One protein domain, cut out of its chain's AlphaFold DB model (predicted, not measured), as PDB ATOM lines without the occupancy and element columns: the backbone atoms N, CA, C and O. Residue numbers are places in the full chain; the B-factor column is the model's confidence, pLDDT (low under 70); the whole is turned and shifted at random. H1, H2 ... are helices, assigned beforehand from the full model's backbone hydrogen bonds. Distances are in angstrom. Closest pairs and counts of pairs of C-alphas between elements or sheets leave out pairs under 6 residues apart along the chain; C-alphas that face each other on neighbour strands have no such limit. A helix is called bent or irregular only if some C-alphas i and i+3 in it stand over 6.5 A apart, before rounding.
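AT A GLANCE: This is residues 238 to 343 of the 383 residues of the protein "MULE domain-containing protein" of Rhizophagus irregularis (UniProt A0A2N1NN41). H1 to H4 form an up-and-down bundle, each helix running against the one before, and H5 folds back from the end of H4 as an arm that touches no helix. The all-helix printed part has 106 residues with five named helices, H1 to H5 in order. It is elongated, 47 by 28 by 17 A, and only just compact, close to loose; the radius of gyration of the C-alphas is 15.2 A.

IN THESE COORDINATES: H1, residues 238 to 248, 15.1 A, begins at C-alpha 238 (136.247, 132.670, 158.669). H2 is residues 259 to 269, 15.6 A; H3, 275 to 291, 24.2 A; H4, 296 to 317, 30.8 A, with a kink of 38 degrees near residue 305. H5, residues 323 to 341, 26.7 A, ends at C-alpha 341 (151.274, 143.019, 158.258).

HOW THE PARTS SIT: H1 and H2, a hairpin, touch; their closest C-alphas, Cys 247 and Arg 259, are 6.1 A apart. Hairpin H3 and H4 touches at C-alphas Ile 289 and Leu 299, 6.8 A. Every O i to N i+4 pair is within hydrogen-bond range in H1, H2 and H3; H4 has 16 of 18, H5 12 of 15.

THE WHOLE: The printed part has no cut and no long link. pLDDT is under 70 at residues 293 to 294 and 309 to 343.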
ATOM      1  N   HIS A 238     137.616 133.024 159.052       86.81
ATOM      2  CA  HIS A 238     136.247 132.670 158.669       86.81
ATOM      3  C   HIS A 238     135.229 133.675 159.212       86.81
ATOM      4  O   HIS A 238     134.306 134.074 158.495       86.81
ATOM      5  N   TYR A 239     135.464 134.199 160.417       87.19
ATOM      6  CA  TYR A 239     134.671 135.290 160.977       87.19
ATOM      7  C   TYR A 239     134.687 136.543 160.079       87.19
ATOM      8  O   TYR A 239     133.631 137.065 159.713       87.19
ATOM      9  N   MET A 240     135.869 136.990 159.640       89.38
ATOM     10  CA  MET A 240     136.017 138.114 158.708       89.38
ATOM     11  C   MET A 240     135.358 137.841 157.360       89.38
ATOM     12  O   MET A 240     134.660 138.709 156.836       89.38
ATOM     13  N   GLN A 241     135.536 136.641 156.800       90.38
ATOM     14  CA  GLN A 241     134.882 136.277 155.546       90.38
ATOM     15  C   GLN A 241     133.358 136.334 155.656       90.38
ATOM     16  O   GLN A 241     132.699 136.801 154.727       90.38
ATOM     17  N   ALA A 242     132.788 135.888 156.778       91.06
ATOM     18  CA  ALA A 242     131.352 135.963 157.013       91.06
ATOM     19  C   ALA A 242     130.861 137.419 156.996       91.06
ATOM     20  O   ALA A 242     129.880 137.719 156.311       91.06
ATOM     21  N   TRP A 243     131.579 138.330 157.659       93.31
ATOM     22  CA  TRP A 243     131.286 139.765 157.636       93.31
ATOM     23  C   TRP A 243     131.411 140.375 156.239       93.31
ATOM     24  O   TRP A 243     130.525 141.116 155.810       93.31
ATOM     25  N   GLU A 244     132.465 140.040 155.494       93.62
ATOM     26  CA  GLU A 244     132.647 140.523 154.124       93.62
ATOM     27  C   GLU A 244     131.530 140.042 153.193       93.62
ATOM     28  O   GLU A 244     130.952 140.844 152.455       93.62
ATOM     29  N   ARG A 245     131.184 138.749 153.238       94.56
ATOM     30  CA  ARG A 245     130.089 138.173 152.442       94.56
ATOM     31  C   ARG A 245     128.751 138.804 152.815       94.56
ATOM     32  O   ARG A 245     127.981 139.166 151.925       94.56
ATOM     33  N   TRP A 246     128.492 138.985 154.110       95.06
ATOM     34  CA  TRP A 246     127.267 139.616 154.591       95.06
ATOM     35  C   TRP A 246     127.155 141.068 154.113       95.06
ATOM     36  O   TRP A 246     126.122 141.449 153.566       95.06
ATOM     37  N   CYS A 247     128.229 141.855 154.214       93.44
ATOM     38  CA  CYS A 247     128.252 143.238 153.729       93.44
ATOM     39  C   CYS A 247     128.089 143.339 152.202       93.44
ATOM     40  O   CYS A 247     127.526 144.314 151.708       93.44
ATOM     41  N   ARG A 248     128.587 142.354 151.438       93.38
ATOM     42  CA  ARG A 248     128.468 142.324 149.968       93.38
ATOM     43  C   ARG A 248     127.079 141.926 149.477       93.38
ATOM     44  O   ARG A 248     126.721 142.303 148.363       93.38
ATOM     45  N   ASN A 249     126.309 141.195 150.279       93.81
ATOM     46  CA  ASN A 249     124.975 140.747 149.898       93.81
ATOM     47  C   ASN A 249     124.008 141.943 149.781       93.81
ATOM     48  O   ASN A 249     123.696 142.617 150.764       93.81
ATOM     49  N   SER A 250     123.509 142.188 148.568       91.12
ATOM     50  CA  SER A 250     122.610 143.306 148.256       91.12
ATOM     51  C   SER A 250     121.290 143.258 149.035       91.12
ATOM     52  O   SER A 250     120.747 144.313 149.364       91.12
ATOM     53  N   ALA A 251     120.813 142.073 149.433       92.06
ATOM     54  CA  ALA A 251     119.609 141.917 150.254       92.06
ATOM     55  C   ALA A 251     119.739 142.568 151.646       92.06
ATOM     56  O   ALA A 251     118.736 142.944 152.270       92.06
ATOM     57  N   ASN A 252     120.974 142.752 152.124       91.56
ATOM     58  CA  ASN A 252     121.268 143.408 153.398       91.56
ATOM     59  C   ASN A 252     121.295 144.937 153.293       91.56
ATOM     60  O   ASN A 252     121.278 145.599 154.326       91.56
ATOM     61  N   ARG A 253     121.270 145.492 152.070       90.06
ATOM     62  CA  ARG A 253     121.185 146.937 151.790       90.06
ATOM     63  C   ARG A 253     122.298 147.768 152.450       90.06
ATOM     64  O   ARG A 253     122.072 148.906 152.839       90.06
ATOM     65  N   ILE A 254     123.505 147.209 152.553       91.19
ATOM     66  CA  ILE A 254     124.692 147.946 153.007       91.19
ATOM     67  C   ILE A 254     125.335 148.646 151.808       91.19
ATOM     68  O   ILE A 254     125.818 147.984 150.876       91.19
ATOM     69  N   SER A 255     125.334 149.980 151.838       90.12
ATOM     70  CA  SER A 255     125.910 150.828 150.793       90.12
ATOM     71  C   SER A 255     127.432 150.670 150.715       90.12
ATOM     72  O   SER A 255     128.085 150.293 151.687       90.12
ATOM     73  N   LEU A 256     128.006 150.891 149.530       91.06
ATOM     74  CA  LEU A 256     129.423 150.615 149.258       91.06
ATOM     75  C   LEU A 256     130.380 151.459 150.109       91.06
ATOM     76  O   LEU A 256     131.441 150.964 150.473       91.06
ATOM     77  N   ASP A 257     129.989 152.682 150.452       91.25
ATOM     78  CA  ASP A 257     130.718 153.626 151.304       91.25
ATOM     79  C   ASP A 257     130.716 153.224 152.791       91.25
ATOM     80  O   ASP A 257     131.672 153.502 153.511       91.25
ATOM     81  N   VAL A 258     129.694 152.490 153.240       91.56
ATOM     82  CA  VAL A 258     129.555 152.018 154.629       91.56
ATOM     83  C   VAL A 258     130.376 150.747 154.886       91.56
ATOM     84  O   VAL A 258     130.889 150.544 155.990       91.56
ATOM     85  N   ARG A 259     130.544 149.877 153.876       92.44
ATOM     86  CA  ARG A 259     131.226 148.570 154.030       92.44
ATOM     87  C   ARG A 259     132.650 148.686 154.591       92.44
ATOM     88  O   ARG A 259     132.952 147.923 155.510       92.44
ATOM     89  N   PRO A 260     133.531 149.587 154.107       93.69
ATOM     90  CA  PRO A 260     134.883 149.717 154.641       93.69
ATOM     91  C   PRO A 260     134.896 150.030 156.137       93.69
ATOM     92  O   PRO A 260     135.699 149.450 156.860       93.69
ATOM     93  N   THR A 261     133.975 150.873 156.611       93.25
ATOM     94  CA  THR A 261     133.856 151.241 158.029       93.25
ATOM     95  C   THR A 261     133.459 150.046 158.889       93.25
ATOM     96  O   THR A 261     134.098 149.792 159.910       93.25
ATOM     97  N   VAL A 262     132.477 149.251 158.446       92.81
ATOM     98  CA  VAL A 262     132.074 148.012 159.138       92.81
ATOM     99  C   VAL A 262     133.240 147.028 159.203       92.81
ATOM    100  O   VAL A 262     133.583 146.535 160.273       92.81
ATOM    101  N   ILE A 263     133.905 146.771 158.074       92.81
ATOM    102  CA  ILE A 263     135.038 145.836 158.014       92.81
ATOM    103  C   ILE A 263     136.227 146.333 158.850       92.81
ATOM    104  O   ILE A 263     136.889 145.531 159.509       92.81
ATOM    105  N   ALA A 264     136.495 147.641 158.870       92.31
ATOM    106  CA  ALA A 264     137.527 148.233 159.714       92.31
ATOM    107  C   ALA A 264     137.207 148.071 161.206       92.31
ATOM    108  O   ALA A 264     138.104 147.741 161.979       92.31
ATOM    109  N   PHE A 265     135.946 148.244 161.608       91.75
ATOM    110  CA  PHE A 265     135.507 147.977 162.976       91.75
ATOM    111  C   PHE A 265     135.723 146.508 163.366       91.75
ATOM    112  O   PHE A 265     136.363 146.240 164.380       91.75
ATOM    113  N   VAL A 266     135.295 145.553 162.532       89.38
ATOM    114  CA  VAL A 266     135.485 144.123 162.832       89.38
ATOM    115  C   VAL A 266     136.972 143.774 162.952       89.38
ATOM    116  O   VAL A 266     137.368 143.038 163.851       89.38
ATOM    117  N   ARG A 267     137.835 144.362 162.112       87.38
ATOM    118  CA  ARG A 267     139.295 144.217 162.246       87.38
ATOM    119  C   ARG A 267     139.833 144.799 163.550       87.38
ATOM    120  O   ARG A 267     140.740 144.207 164.123       87.38
ATOM    121  N   LYS A 268     139.295 145.929 164.016       88.38
ATOM    122  CA  LYS A 268     139.669 146.510 165.312       88.38
ATOM    123  C   LYS A 268     139.250 145.614 166.472       88.38
ATOM    124  O   LYS A 268     140.045 145.478 167.390       88.38
ATOM    125  N   LEU A 269     138.091 144.949 166.407       83.44
ATOM    126  CA  LEU A 269     137.671 143.993 167.445       83.44
ATOM    127  C   LEU A 269     138.711 142.888 167.664       83.44
ATOM    128  O   LEU A 269     138.956 142.499 168.798       83.44
ATOM    129  N   LYS A 270     139.388 142.446 166.594       77.94
ATOM    130  CA  LYS A 270     140.504 141.489 166.673       77.94
ATOM    131  C   LYS A 270     141.665 141.964 167.547       77.94
ATOM    132  O   LYS A 270     142.450 141.155 168.000       77.94
ATOM    133  N   LEU A 271     141.868 143.268 167.668       79.12
ATOM    134  CA  LEU A 271     143.032 143.835 168.348       79.12
ATOM    135  C   LEU A 271     142.762 144.128 169.819       79.12
ATOM    136  O   LEU A 271     143.668 144.526 170.545       79.12
ATOM    137  N   VAL A 272     141.515 143.969 170.248       80.88
ATOM    138  CA  VAL A 272     141.121 144.265 171.609       80.88
ATOM    139  C   VAL A 272     141.405 143.060 172.495       80.88
ATOM    140  O   VAL A 272     140.823 141.995 172.317       80.88
ATOM    141  N   ILE A 273     142.278 143.264 173.477       72.88
ATOM    142  CA  ILE A 273     142.700 142.238 174.444       72.88
ATOM    143  C   ILE A 273     142.055 142.411 175.833       72.88
ATOM    144  O   ILE A 273     142.234 141.578 176.719       72.88
ATOM    145  N   THR A 274     141.275 143.478 176.033       79.44
ATOM    146  CA  THR A 274     140.597 143.812 177.300       79.44
ATOM    147  C   THR A 274     139.082 143.884 177.113       79.44
ATOM    148  O   THR A 274     138.630 144.465 176.123       79.44
ATOM    149  N   ILE A 275     138.298 143.405 178.083       80.12
ATOM    150  CA  ILE A 275     136.834 143.568 178.101       80.12
ATOM    151  C   ILE A 275     136.447 145.047 178.041       80.12
ATOM    152  O   ILE A 275     135.527 145.407 177.313       80.12
ATOM    153  N   GLU A 276     137.162 145.921 178.745       85.62
ATOM    154  CA  GLU A 276     136.868 147.354 178.805       85.62
ATOM    155  C   GLU A 276     137.018 147.989 177.421       85.62
ATOM    156  O   GLU A 276     136.090 148.620 176.914       85.62
ATOM    157  N   GLY A 277     138.155 147.741 176.762       87.56
ATOM    158  CA  GLY A 277     138.379 148.166 175.381       87.56
ATOM    159  C   GLY A 277     137.354 147.587 174.401       87.56
ATOM    160  O   GLY A 277     137.004 148.248 173.423       87.56
ATOM    161  N   PHE A 278     136.836 146.384 174.665       86.94
ATOM    162  CA  PHE A 278     135.840 145.746 173.805       86.94
ATOM    163  C   PHE A 278     134.491 146.428 173.960       86.94
ATOM    164  O   PHE A 278     133.894 146.823 172.963       86.94
ATOM    165  N   ASN A 279     134.063 146.633 175.204       88.50
ATOM    166  CA  ASN A 279     132.823 147.316 175.543       88.50
ATOM    167  C   ASN A 279     132.816 148.747 174.993       88.50
ATOM    168  O   ASN A 279     131.815 149.175 174.425       88.50
ATOM    169  N   GLN A 280     133.936 149.471 175.104       92.12
ATOM    170  CA  GLN A 280     134.049 150.819 174.545       92.12
ATOM    171  C   GLN A 280     133.917 150.808 173.017       92.12
ATOM    172  O   GLN A 280     133.107 151.545 172.455       92.12
ATOM    173  N   LEU A 281     134.671 149.935 172.341       91.00
ATOM    174  CA  LEU A 281     134.638 149.822 170.885       91.00
ATOM    175  C   LEU A 281     133.240 149.408 170.387       91.00
ATOM    176  O   LEU A 281     132.751 149.944 169.391       91.00
ATOM    177  N   GLU A 282     132.575 148.495 171.096       90.19
ATOM    178  CA  GLU A 282     131.188 148.100 170.858       90.19
ATOM    179  C   GLU A 282     130.220 149.285 170.982       90.19
ATOM    180  O   GLU A 282     129.420 149.516 170.071       90.19
ATOM    181  N   GLN A 283     130.284 150.044 172.079       92.00
ATOM    182  CA  GLN A 283     129.409 151.197 172.297       92.00
ATOM    183  C   GLN A 283     129.574 152.246 171.194       92.00
ATOM    184  O   GLN A 283     128.576 152.731 170.651       92.00
ATOM    185  N   ASP A 284     130.817 152.541 170.810       93.44
ATOM    186  CA  ASP A 284     131.125 153.479 169.730       93.44
ATOM    187  C   ASP A 284     130.518 153.019 168.398       93.44
ATOM    188  O   ASP A 284     129.937 153.817 167.654       93.44
ATOM    189  N   PHE A 285     130.591 151.721 168.103       92.69
ATOM    190  CA  PHE A 285     130.038 151.160 166.874       92.69
ATOM    191  C   PHE A 285     128.514 151.129 166.864       92.69
ATOM    192  O   PHE A 285     127.907 151.495 165.858       92.69
ATOM    193  N   ILE A 286     127.878 150.759 167.978       91.56
ATOM    194  CA  ILE A 286     126.419 150.816 168.114       91.56
ATOM    195  C   ILE A 286     125.938 152.259 167.932       91.56
ATOM    196  O   ILE A 286     125.010 152.501 167.159       91.56
ATOM    197  N   LYS A 287     126.595 153.231 168.574       92.69
ATOM    198  CA  LYS A 287     126.283 154.657 168.412       92.69
ATOM    199  C   LYS A 287     126.432 155.102 166.956       92.69
ATOM    200  O   LYS A 287     125.556 155.794 166.434       92.69
ATOM    201  N   TRP A 288     127.498 154.679 166.277       93.38
ATOM    202  CA  TRP A 288     127.701 154.966 164.857       93.38
ATOM    203  C   TRP A 288     126.605 154.353 163.965       93.38
ATOM    204  O   TRP A 288     126.094 155.035 163.076       93.38
ATOM    205  N   ILE A 289     126.174 153.112 164.231       91.19
ATOM    206  CA  ILE A 289     125.065 152.462 163.509       91.19
ATOM    207  C   ILE A 289     123.750 153.231 163.689       91.19
ATOM    208  O   ILE A 289     123.014 153.427 162.722       91.19
ATOM    209  N   LEU A 290     123.438 153.649 164.918       89.50
ATOM    210  CA  LEU A 290     122.184 154.339 165.233       89.50
ATOM    211  C   LEU A 290     122.123 155.744 164.621       89.50
ATOM    212  O   LEU A 290     121.052 156.199 164.230       89.50
ATOM    213  N   THR A 291     123.269 156.415 164.514       88.62
ATOM    214  CA  THR A 291     123.371 157.767 163.943       88.62
ATOM    215  C   THR A 291     123.484 157.772 162.416       88.62
ATOM    216  O   THR A 291     123.077 158.741 161.782       88.62
ATOM    217  N   THR A 292     123.977 156.690 161.804       83.69
ATOM    218  CA  THR A 292     124.146 156.581 160.347       83.69
ATOM    219  C   THR A 292     122.984 155.806 159.727       83.69
ATOM    220  O   THR A 292     122.943 154.583 159.812       83.69
ATOM    221  N   ASN A 293     122.056 156.497 159.055       67.56
ATOM    222  CA  ASN A 293     121.021 155.900 158.189       67.56
ATOM    223  C   ASN A 293     120.144 154.793 158.822       67.56
ATOM    224  O   ASN A 293     119.527 154.020 158.091       67.56
ATOM    225  N   ASN A 294     120.082 154.703 160.158       68.19
ATOM    226  CA  ASN A 294     119.303 153.709 160.904       68.19
ATOM    227  C   ASN A 294     119.471 152.277 160.347       68.19
ATOM    228  O   ASN A 294     118.511 151.631 159.914       68.19
ATOM    229  N   LEU A 295     120.715 151.780 160.315       83.69
ATOM    230  CA  LEU A 295     121.067 150.467 159.754       83.69
ATOM    231  C   LEU A 295     120.619 149.302 160.666       83.69
ATOM    232  O   LEU A 295     121.423 148.496 161.136       83.69
ATOM    233  N   THR A 296     119.314 149.169 160.899       86.62
ATOM    234  CA  THR A 296     118.696 148.169 161.793       86.62
ATOM    235  C   THR A 296     119.101 146.728 161.475       86.62
ATOM    236  O   THR A 296     119.360 145.941 162.388       86.62
ATOM    237  N   LYS A 297     119.236 146.376 160.189       89.50
ATOM    238  CA  LYS A 297     119.728 145.053 159.760       89.50
ATOM    239  C   LYS A 297     121.168 144.791 160.198       89.50
ATOM    240  O   LYS A 297     121.470 143.677 160.619       89.50
ATOM    241  N   LEU A 298     122.041 145.797 160.112       91.62
ATOM    242  CA  LEU A 298     123.425 145.696 160.575       91.62
ATOM    243  C   LEU A 298     123.469 145.536 162.091       91.62
ATOM    244  O   LEU A 298     124.179 144.660 162.572       91.62
ATOM    245  N   LEU A 299     122.664 146.304 162.830       91.31
ATOM    246  CA  LEU A 299     122.577 146.169 164.284       91.31
ATOM    247  C   LEU A 299     122.090 144.774 164.702       91.31
ATOM    248  O   LEU A 299     122.670 144.161 165.594       91.31
ATOM    249  N   SER A 300     121.049 144.255 164.047       91.44
ATOM    250  CA  SER A 300     120.521 142.909 164.303       91.44
ATOM    251  C   SER A 300     121.563 141.824 164.008       91.44
ATOM    252  O   SER A 300     121.804 140.945 164.837       91.44
ATOM    253  N   TYR A 301     122.250 141.921 162.864       91.56
ATOM    254  CA  TYR A 301     123.315 140.985 162.511       91.56
ATOM    255  C   TYR A 301     124.497 141.054 163.485       91.56
ATOM    256  O   TYR A 301     124.977 140.013 163.931       91.56
ATOM    257  N   TYR A 302     124.922 142.264 163.853       90.06
ATOM    258  CA  TYR A 302     125.969 142.489 164.844       90.06
ATOM    259  C   TYR A 302     125.607 141.842 166.182       90.06
ATOM    260  O   TYR A 302     126.373 141.019 166.667       90.06
ATOM    261  N   LYS A 303     124.411 142.107 166.724       88.81
ATOM    262  CA  LYS A 303     123.943 141.501 167.982       88.81
ATOM    263  C   LYS A 303     123.938 139.972 167.927       88.81
ATOM    264  O   LYS A 303     124.366 139.330 168.876       88.81
ATOM    265  N   LYS A 304     123.535 139.377 166.799       87.62
ATOM    266  CA  LYS A 304     123.599 137.919 166.602       87.62
ATOM    267  C   LYS A 304     125.037 137.383 166.608       87.62
ATOM    268  O   LYS A 304     125.267 136.259 167.037       87.62
ATOM    269  N   LYS A 305     125.992 138.154 166.085       85.56
ATOM    270  CA  LYS A 305     127.418 137.796 166.005       85.56
ATOM    271  C   LYS A 305     128.231 138.190 167.235       85.56
ATOM    272  O   LYS A 305     129.375 137.757 167.353       85.56
ATOM    273  N   LEU A 306     127.653 138.992 168.118       77.94
ATOM    274  CA  LEU A 306     128.268 139.446 169.353       77.94
ATOM    275  C   LEU A 306     128.446 138.304 170.348       77.94
ATOM    276  O   LEU A 306     129.480 138.226 170.999       77.94
ATOM    277  N   GLU A 307     127.466 137.406 170.428       73.88
ATOM    278  CA  GLU A 307     127.535 136.256 171.333       73.88
ATOM    279  C   GLU A 307     128.755 135.378 171.018       73.88
ATOM    280  O   GLU A 307     129.526 135.023 171.907       73.88
ATOM    281  N   ASP A 308     129.015 135.162 169.723       72.75
ATOM    282  CA  ASP A 308     130.197 134.445 169.237       72.75
ATOM    283  C   ASP A 308     131.507 135.126 169.697       72.75
ATOM    284  O   ASP A 308     132.466 134.448 170.053       72.75
ATOM    285  N   LEU A 309     131.557 136.465 169.713       69.31
ATOM    286  CA  LEU A 309     132.741 137.248 170.100       69.31
ATOM    287  C   LEU A 309     132.962 137.302 171.612       69.31
ATOM    288  O   LEU A 309     134.104 137.207 172.063       69.31
ATOM    289  N   LYS A 310     131.889 137.450 172.394       68.56
ATOM    290  CA  LYS A 310     131.969 137.488 173.860       68.56
ATOM    291  C   LYS A 310     132.540 136.187 174.404       68.56
ATOM    292  O   LYS A 310     133.431 136.227 175.246       68.56
ATOM    293  N   ILE A 311     132.114 135.055 173.842       68.12
ATOM    294  CA  ILE A 311     132.659 133.736 174.178       68.12
ATOM    295  C   ILE A 311     134.169 133.680 173.905       68.12
ATOM    296  O   ILE A 311     134.916 133.166 174.735       68.12
ATOM    297  N   ILE A 312     134.644 134.234 172.784       66.12
ATOM    298  CA  ILE A 312     136.080 134.252 172.454       66.12
ATOM    299  C   ILE A 312     136.861 135.095 173.469       66.12
ATOM    300  O   ILE A 312     137.838 134.613 174.038       66.12
ATOM    301  N   ILE A 313     136.429 136.330 173.728       66.69
ATOM    302  CA  ILE A 313     137.158 137.266 174.602       66.69
ATOM    303  C   ILE A 313     137.162 136.781 176.047       66.69
ATOM    304  O   ILE A 313     138.211 136.771 176.689       66.69
ATOM    305  N   GLN A 314     136.018 136.312 176.545       66.12
ATOM    306  CA  GLN A 314     135.914 135.777 177.897       66.12
ATOM    307  C   GLN A 314     136.809 134.545 178.075       66.12
ATOM    308  O   GLN A 314     137.478 134.409 179.097       66.12
ATOM    309  N   ARG A 315     136.900 133.672 177.062       68.50
ATOM    310  CA  ARG A 315     137.817 132.525 177.101       68.50
ATOM    311  C   ARG A 315     139.286 132.948 177.067       68.50
ATOM    312  O   ARG A 315     140.064 132.361 177.806       68.50
ATOM    313  N   ILE A 316     139.663 133.967 176.284       67.38
ATOM    314  CA  ILE A 316     141.042 134.495 176.266       67.38
ATOM    315  C   ILE A 316     141.434 135.046 177.642       67.38
ATOM    316  O   ILE A 316     142.520 134.761 178.142       67.38
ATOM    317  N   GLN A 317     140.551 135.810 178.282       65.75
ATOM    318  CA  GLN A 317     140.840 136.386 179.595       65.75
ATOM    319  C   GLN A 317     140.900 135.346 180.712       65.75
ATOM    320  O   GLN A 317     141.736 135.463 181.606       65.75
ATOM    321  N   ASN A 318     140.069 134.306 180.619       64.94
ATOM    322  CA  ASN A 318     140.049 133.199 181.567       64.94
ATOM    323  C   ASN A 318     141.223 132.220 181.393       64.94
ATOM    324  O   ASN A 318     141.345 131.291 182.193       64.94
ATOM    325  N   ILE A 319     142.095 132.406 180.390       67.06
ATOM    326  CA  ILE A 319     143.365 131.678 180.338       67.06
ATOM    327  C   ILE A 319     144.181 132.069 181.587       67.06
ATOM    328  O   ILE A 319     144.469 133.262 181.768       67.06
ATOM    329  N   PRO A 320     144.577 131.098 182.435       58.09
ATOM    330  CA  PRO A 320     145.346 131.362 183.647       58.09
ATOM    331  C   PRO A 320     146.625 132.142 183.340       58.09
ATOM    332  O   PRO A 320     147.301 131.841 182.361       58.09
ATOM    333  N   ASN A 321     147.013 133.088 184.195       59.91
ATOM    334  CA  ASN A 321     148.308 133.780 184.100       59.91
ATOM    335  C   ASN A 321     149.454 132.880 184.605       59.91
ATOM    336  O   ASN A 321     150.175 133.222 185.533       59.91
ATOM    337  N   THR A 322     149.561 131.694 184.015       61.19
ATOM    338  CA  THR A 322     150.719 130.799 184.119       61.19
ATOM    339  C   THR A 322     151.625 131.054 182.921       61.19
ATOM    340  O   THR A 322     151.148 131.598 181.925       61.19
ATOM    341  N   ASP A 323     152.888 130.635 182.963       51.94
ATOM    342  CA  ASP A 323     153.812 130.822 181.831       51.94
ATOM    343  C   ASP A 323     153.237 130.253 180.521       51.94
ATOM    344  O   ASP A 323     153.169 130.957 179.513       51.94
ATOM    345  N   ASN A 324     152.654 129.050 180.584       56.41
ATOM    346  CA  ASN A 324     151.935 128.432 179.464       56.41
ATOM    347  C   ASN A 324     150.721 129.260 179.015       56.41
ATOM    348  O   ASN A 324     150.448 129.408 177.829       56.41
ATOM    349  N   GLY A 325     149.958 129.818 179.955       53.44
ATOM    350  CA  GLY A 325     148.799 130.639 179.618       53.44
ATOM    351  C   GLY A 325     149.173 131.989 179.000       53.44
ATOM    352  O   GLY A 325     148.473 132.476 178.114       53.44
ATOM    353  N   ILE A 326     150.301 132.574 179.403       60.38
ATOM    354  CA  ILE A 326     150.870 133.766 178.767       60.38
ATOM    355  C   ILE A 326     151.319 133.432 177.342       60.38
ATOM    356  O   ILE A 326     151.081 134.224 176.433       60.38
ATOM    357  N   GLU A 327     151.926 132.267 177.124       60.16
ATOM    358  CA  GLU A 327     152.335 131.808 175.795       60.16
ATOM    359  C   GLU A 327     151.131 131.567 174.876       60.16
ATOM    360  O   GLU A 327     151.110 132.086 173.763       60.16
ATOM    361  N   ILE A 328     150.064 130.930 175.368       64.62
ATOM    362  CA  ILE A 328     148.802 130.772 174.626       64.62
ATOM    363  C   ILE A 328     148.192 132.136 174.278       64.62
ATOM    364  O   ILE A 328     147.753 132.338 173.144       64.62
ATOM    365  N   LYS A 329     148.179 133.091 175.221       65.06
ATOM    366  CA  LYS A 329     147.716 134.466 174.955       65.06
ATOM    367  C   LYS A 329     148.564 135.120 173.865       65.06
ATOM    368  O   LYS A 329     148.004 135.609 172.890       65.06
ATOM    369  N   LYS A 330     149.895 135.042 173.961       65.25
ATOM    370  CA  LYS A 330     150.830 135.566 172.951       65.25
ATOM    371  C   LYS A 330     150.667 134.890 171.592       65.25
ATOM    372  O   LYS A 330     150.791 135.559 170.573       65.25
ATOM    373  N   GLN A 331     150.385 133.591 171.542       62.59
ATOM    374  CA  GLN A 331     150.233 132.841 170.294       62.59
ATOM    375  C   GLN A 331     148.883 133.131 169.626       62.59
ATOM    376  O   GLN A 331     148.825 133.324 168.408       62.59
ATOM    377  N   ALA A 332     147.815 133.268 170.422       62.34
ATOM    378  CA  ALA A 332     146.542 133.814 169.966       62.34
ATOM    379  C   ALA A 332     146.740 135.241 169.423       62.34
ATOM    380  O   ALA A 332     146.376 135.520 168.280       62.34
ATOM    381  N   GLU A 333     147.429 136.109 170.170       61.06
ATOM    382  CA  GLU A 333     147.795 137.471 169.756       61.06
ATOM    383  C   GLU A 333     148.671 137.497 168.491       61.06
ATOM    384  O   GLU A 333     148.493 138.357 167.626       61.06
ATOM    385  N   PHE A 334     149.595 136.550 168.325       60.03
ATOM    386  CA  PHE A 334     150.493 136.466 167.174       60.03
ATOM    387  C   PHE A 334     149.753 136.040 165.904       60.03
ATOM    388  O   PHE A 334     149.850 136.727 164.883       60.03
ATOM    389  N   GLN A 335     148.913 134.997 165.966       54.56
ATOM    390  CA  GLN A 335     147.979 134.691 164.873       54.56
ATOM    391  C   GLN A 335     147.018 135.865 164.611       54.56
ATOM    392  O   GLN A 335     146.541 136.085 163.483       54.56
ATOM    393  N   MET A 336     146.764 136.692 165.631       53.22
ATOM    394  CA  MET A 336     146.010 137.924 165.465       53.22
ATOM    395  C   MET A 336     146.800 139.020 164.724       53.22
ATOM    396  O   MET A 336     146.220 139.690 163.858       53.22
ATOM    397  N   LYS A 337     148.112 139.137 164.954       43.66
ATOM    398  CA  LYS A 337     149.009 140.180 164.426       43.66
ATOM    399  C   LYS A 337     149.547 139.903 163.014       43.66
ATOM    400  O   LYS A 337     149.499 140.795 162.170       43.66
ATOM    401  N   GLU A 338     149.953 138.673 162.696       49.50
ATOM    402  CA  GLU A 338     150.633 138.309 161.429       49.50
ATOM    403  C   GLU A 338     149.733 138.464 160.173       49.50
ATOM    404  O   GLU A 338     150.192 138.665 159.044       49.50
ATOM    405  N   PHE A 339     148.408 138.454 160.359       38.03
ATOM    406  CA  PHE A 339     147.428 138.758 159.305       38.03
ATOM    407  C   PHE A 339     147.405 140.249 158.908       38.03
ATOM    408  O   PHE A 339     147.010 140.596 157.790       38.03
ATOM    409  N   LEU A 340     147.787 141.152 159.817       37.94
ATOM    410  CA  LEU A 340     147.709 142.600 159.603       37.94
ATOM    411  C   LEU A 340     148.883 143.119 158.780       37.94
ATOM    412  O   LEU A 340     148.676 143.974 157.918       37.94
ATOM    413  N   ASP A 341     150.079 142.568 158.977       44.53
ATOM    414  CA  ASP A 341     151.274 143.019 158.258       44.53
ATOM    415  C   ASP A 341     151.180 142.749 156.749       44.53
ATOM    416  O   ASP A 341     151.627 143.565 155.946       44.53
ATOM    417  N   ARG A 342     150.442 141.712 156.333       41.22
ATOM    418  CA  ARG A 342     150.151 141.446 154.910       41.22
ATOM    419  C   ARG A 342     149.137 142.415 154.288       41.22
ATOM    420  O   ARG A 342     149.084 142.547 153.069       41.22
ATOM    421  N   ASN A 343     148.332 143.100 155.104       41.31
ATOM    422  CA  ASN A 343     147.280 144.020 154.652       41.31
ATOM    423  C   ASN A 343     147.649 145.507 154.806       41.31
ATOM    424  O   ASN A 343     146.897 146.373 154.353       41.31
TER     425      ASN A 343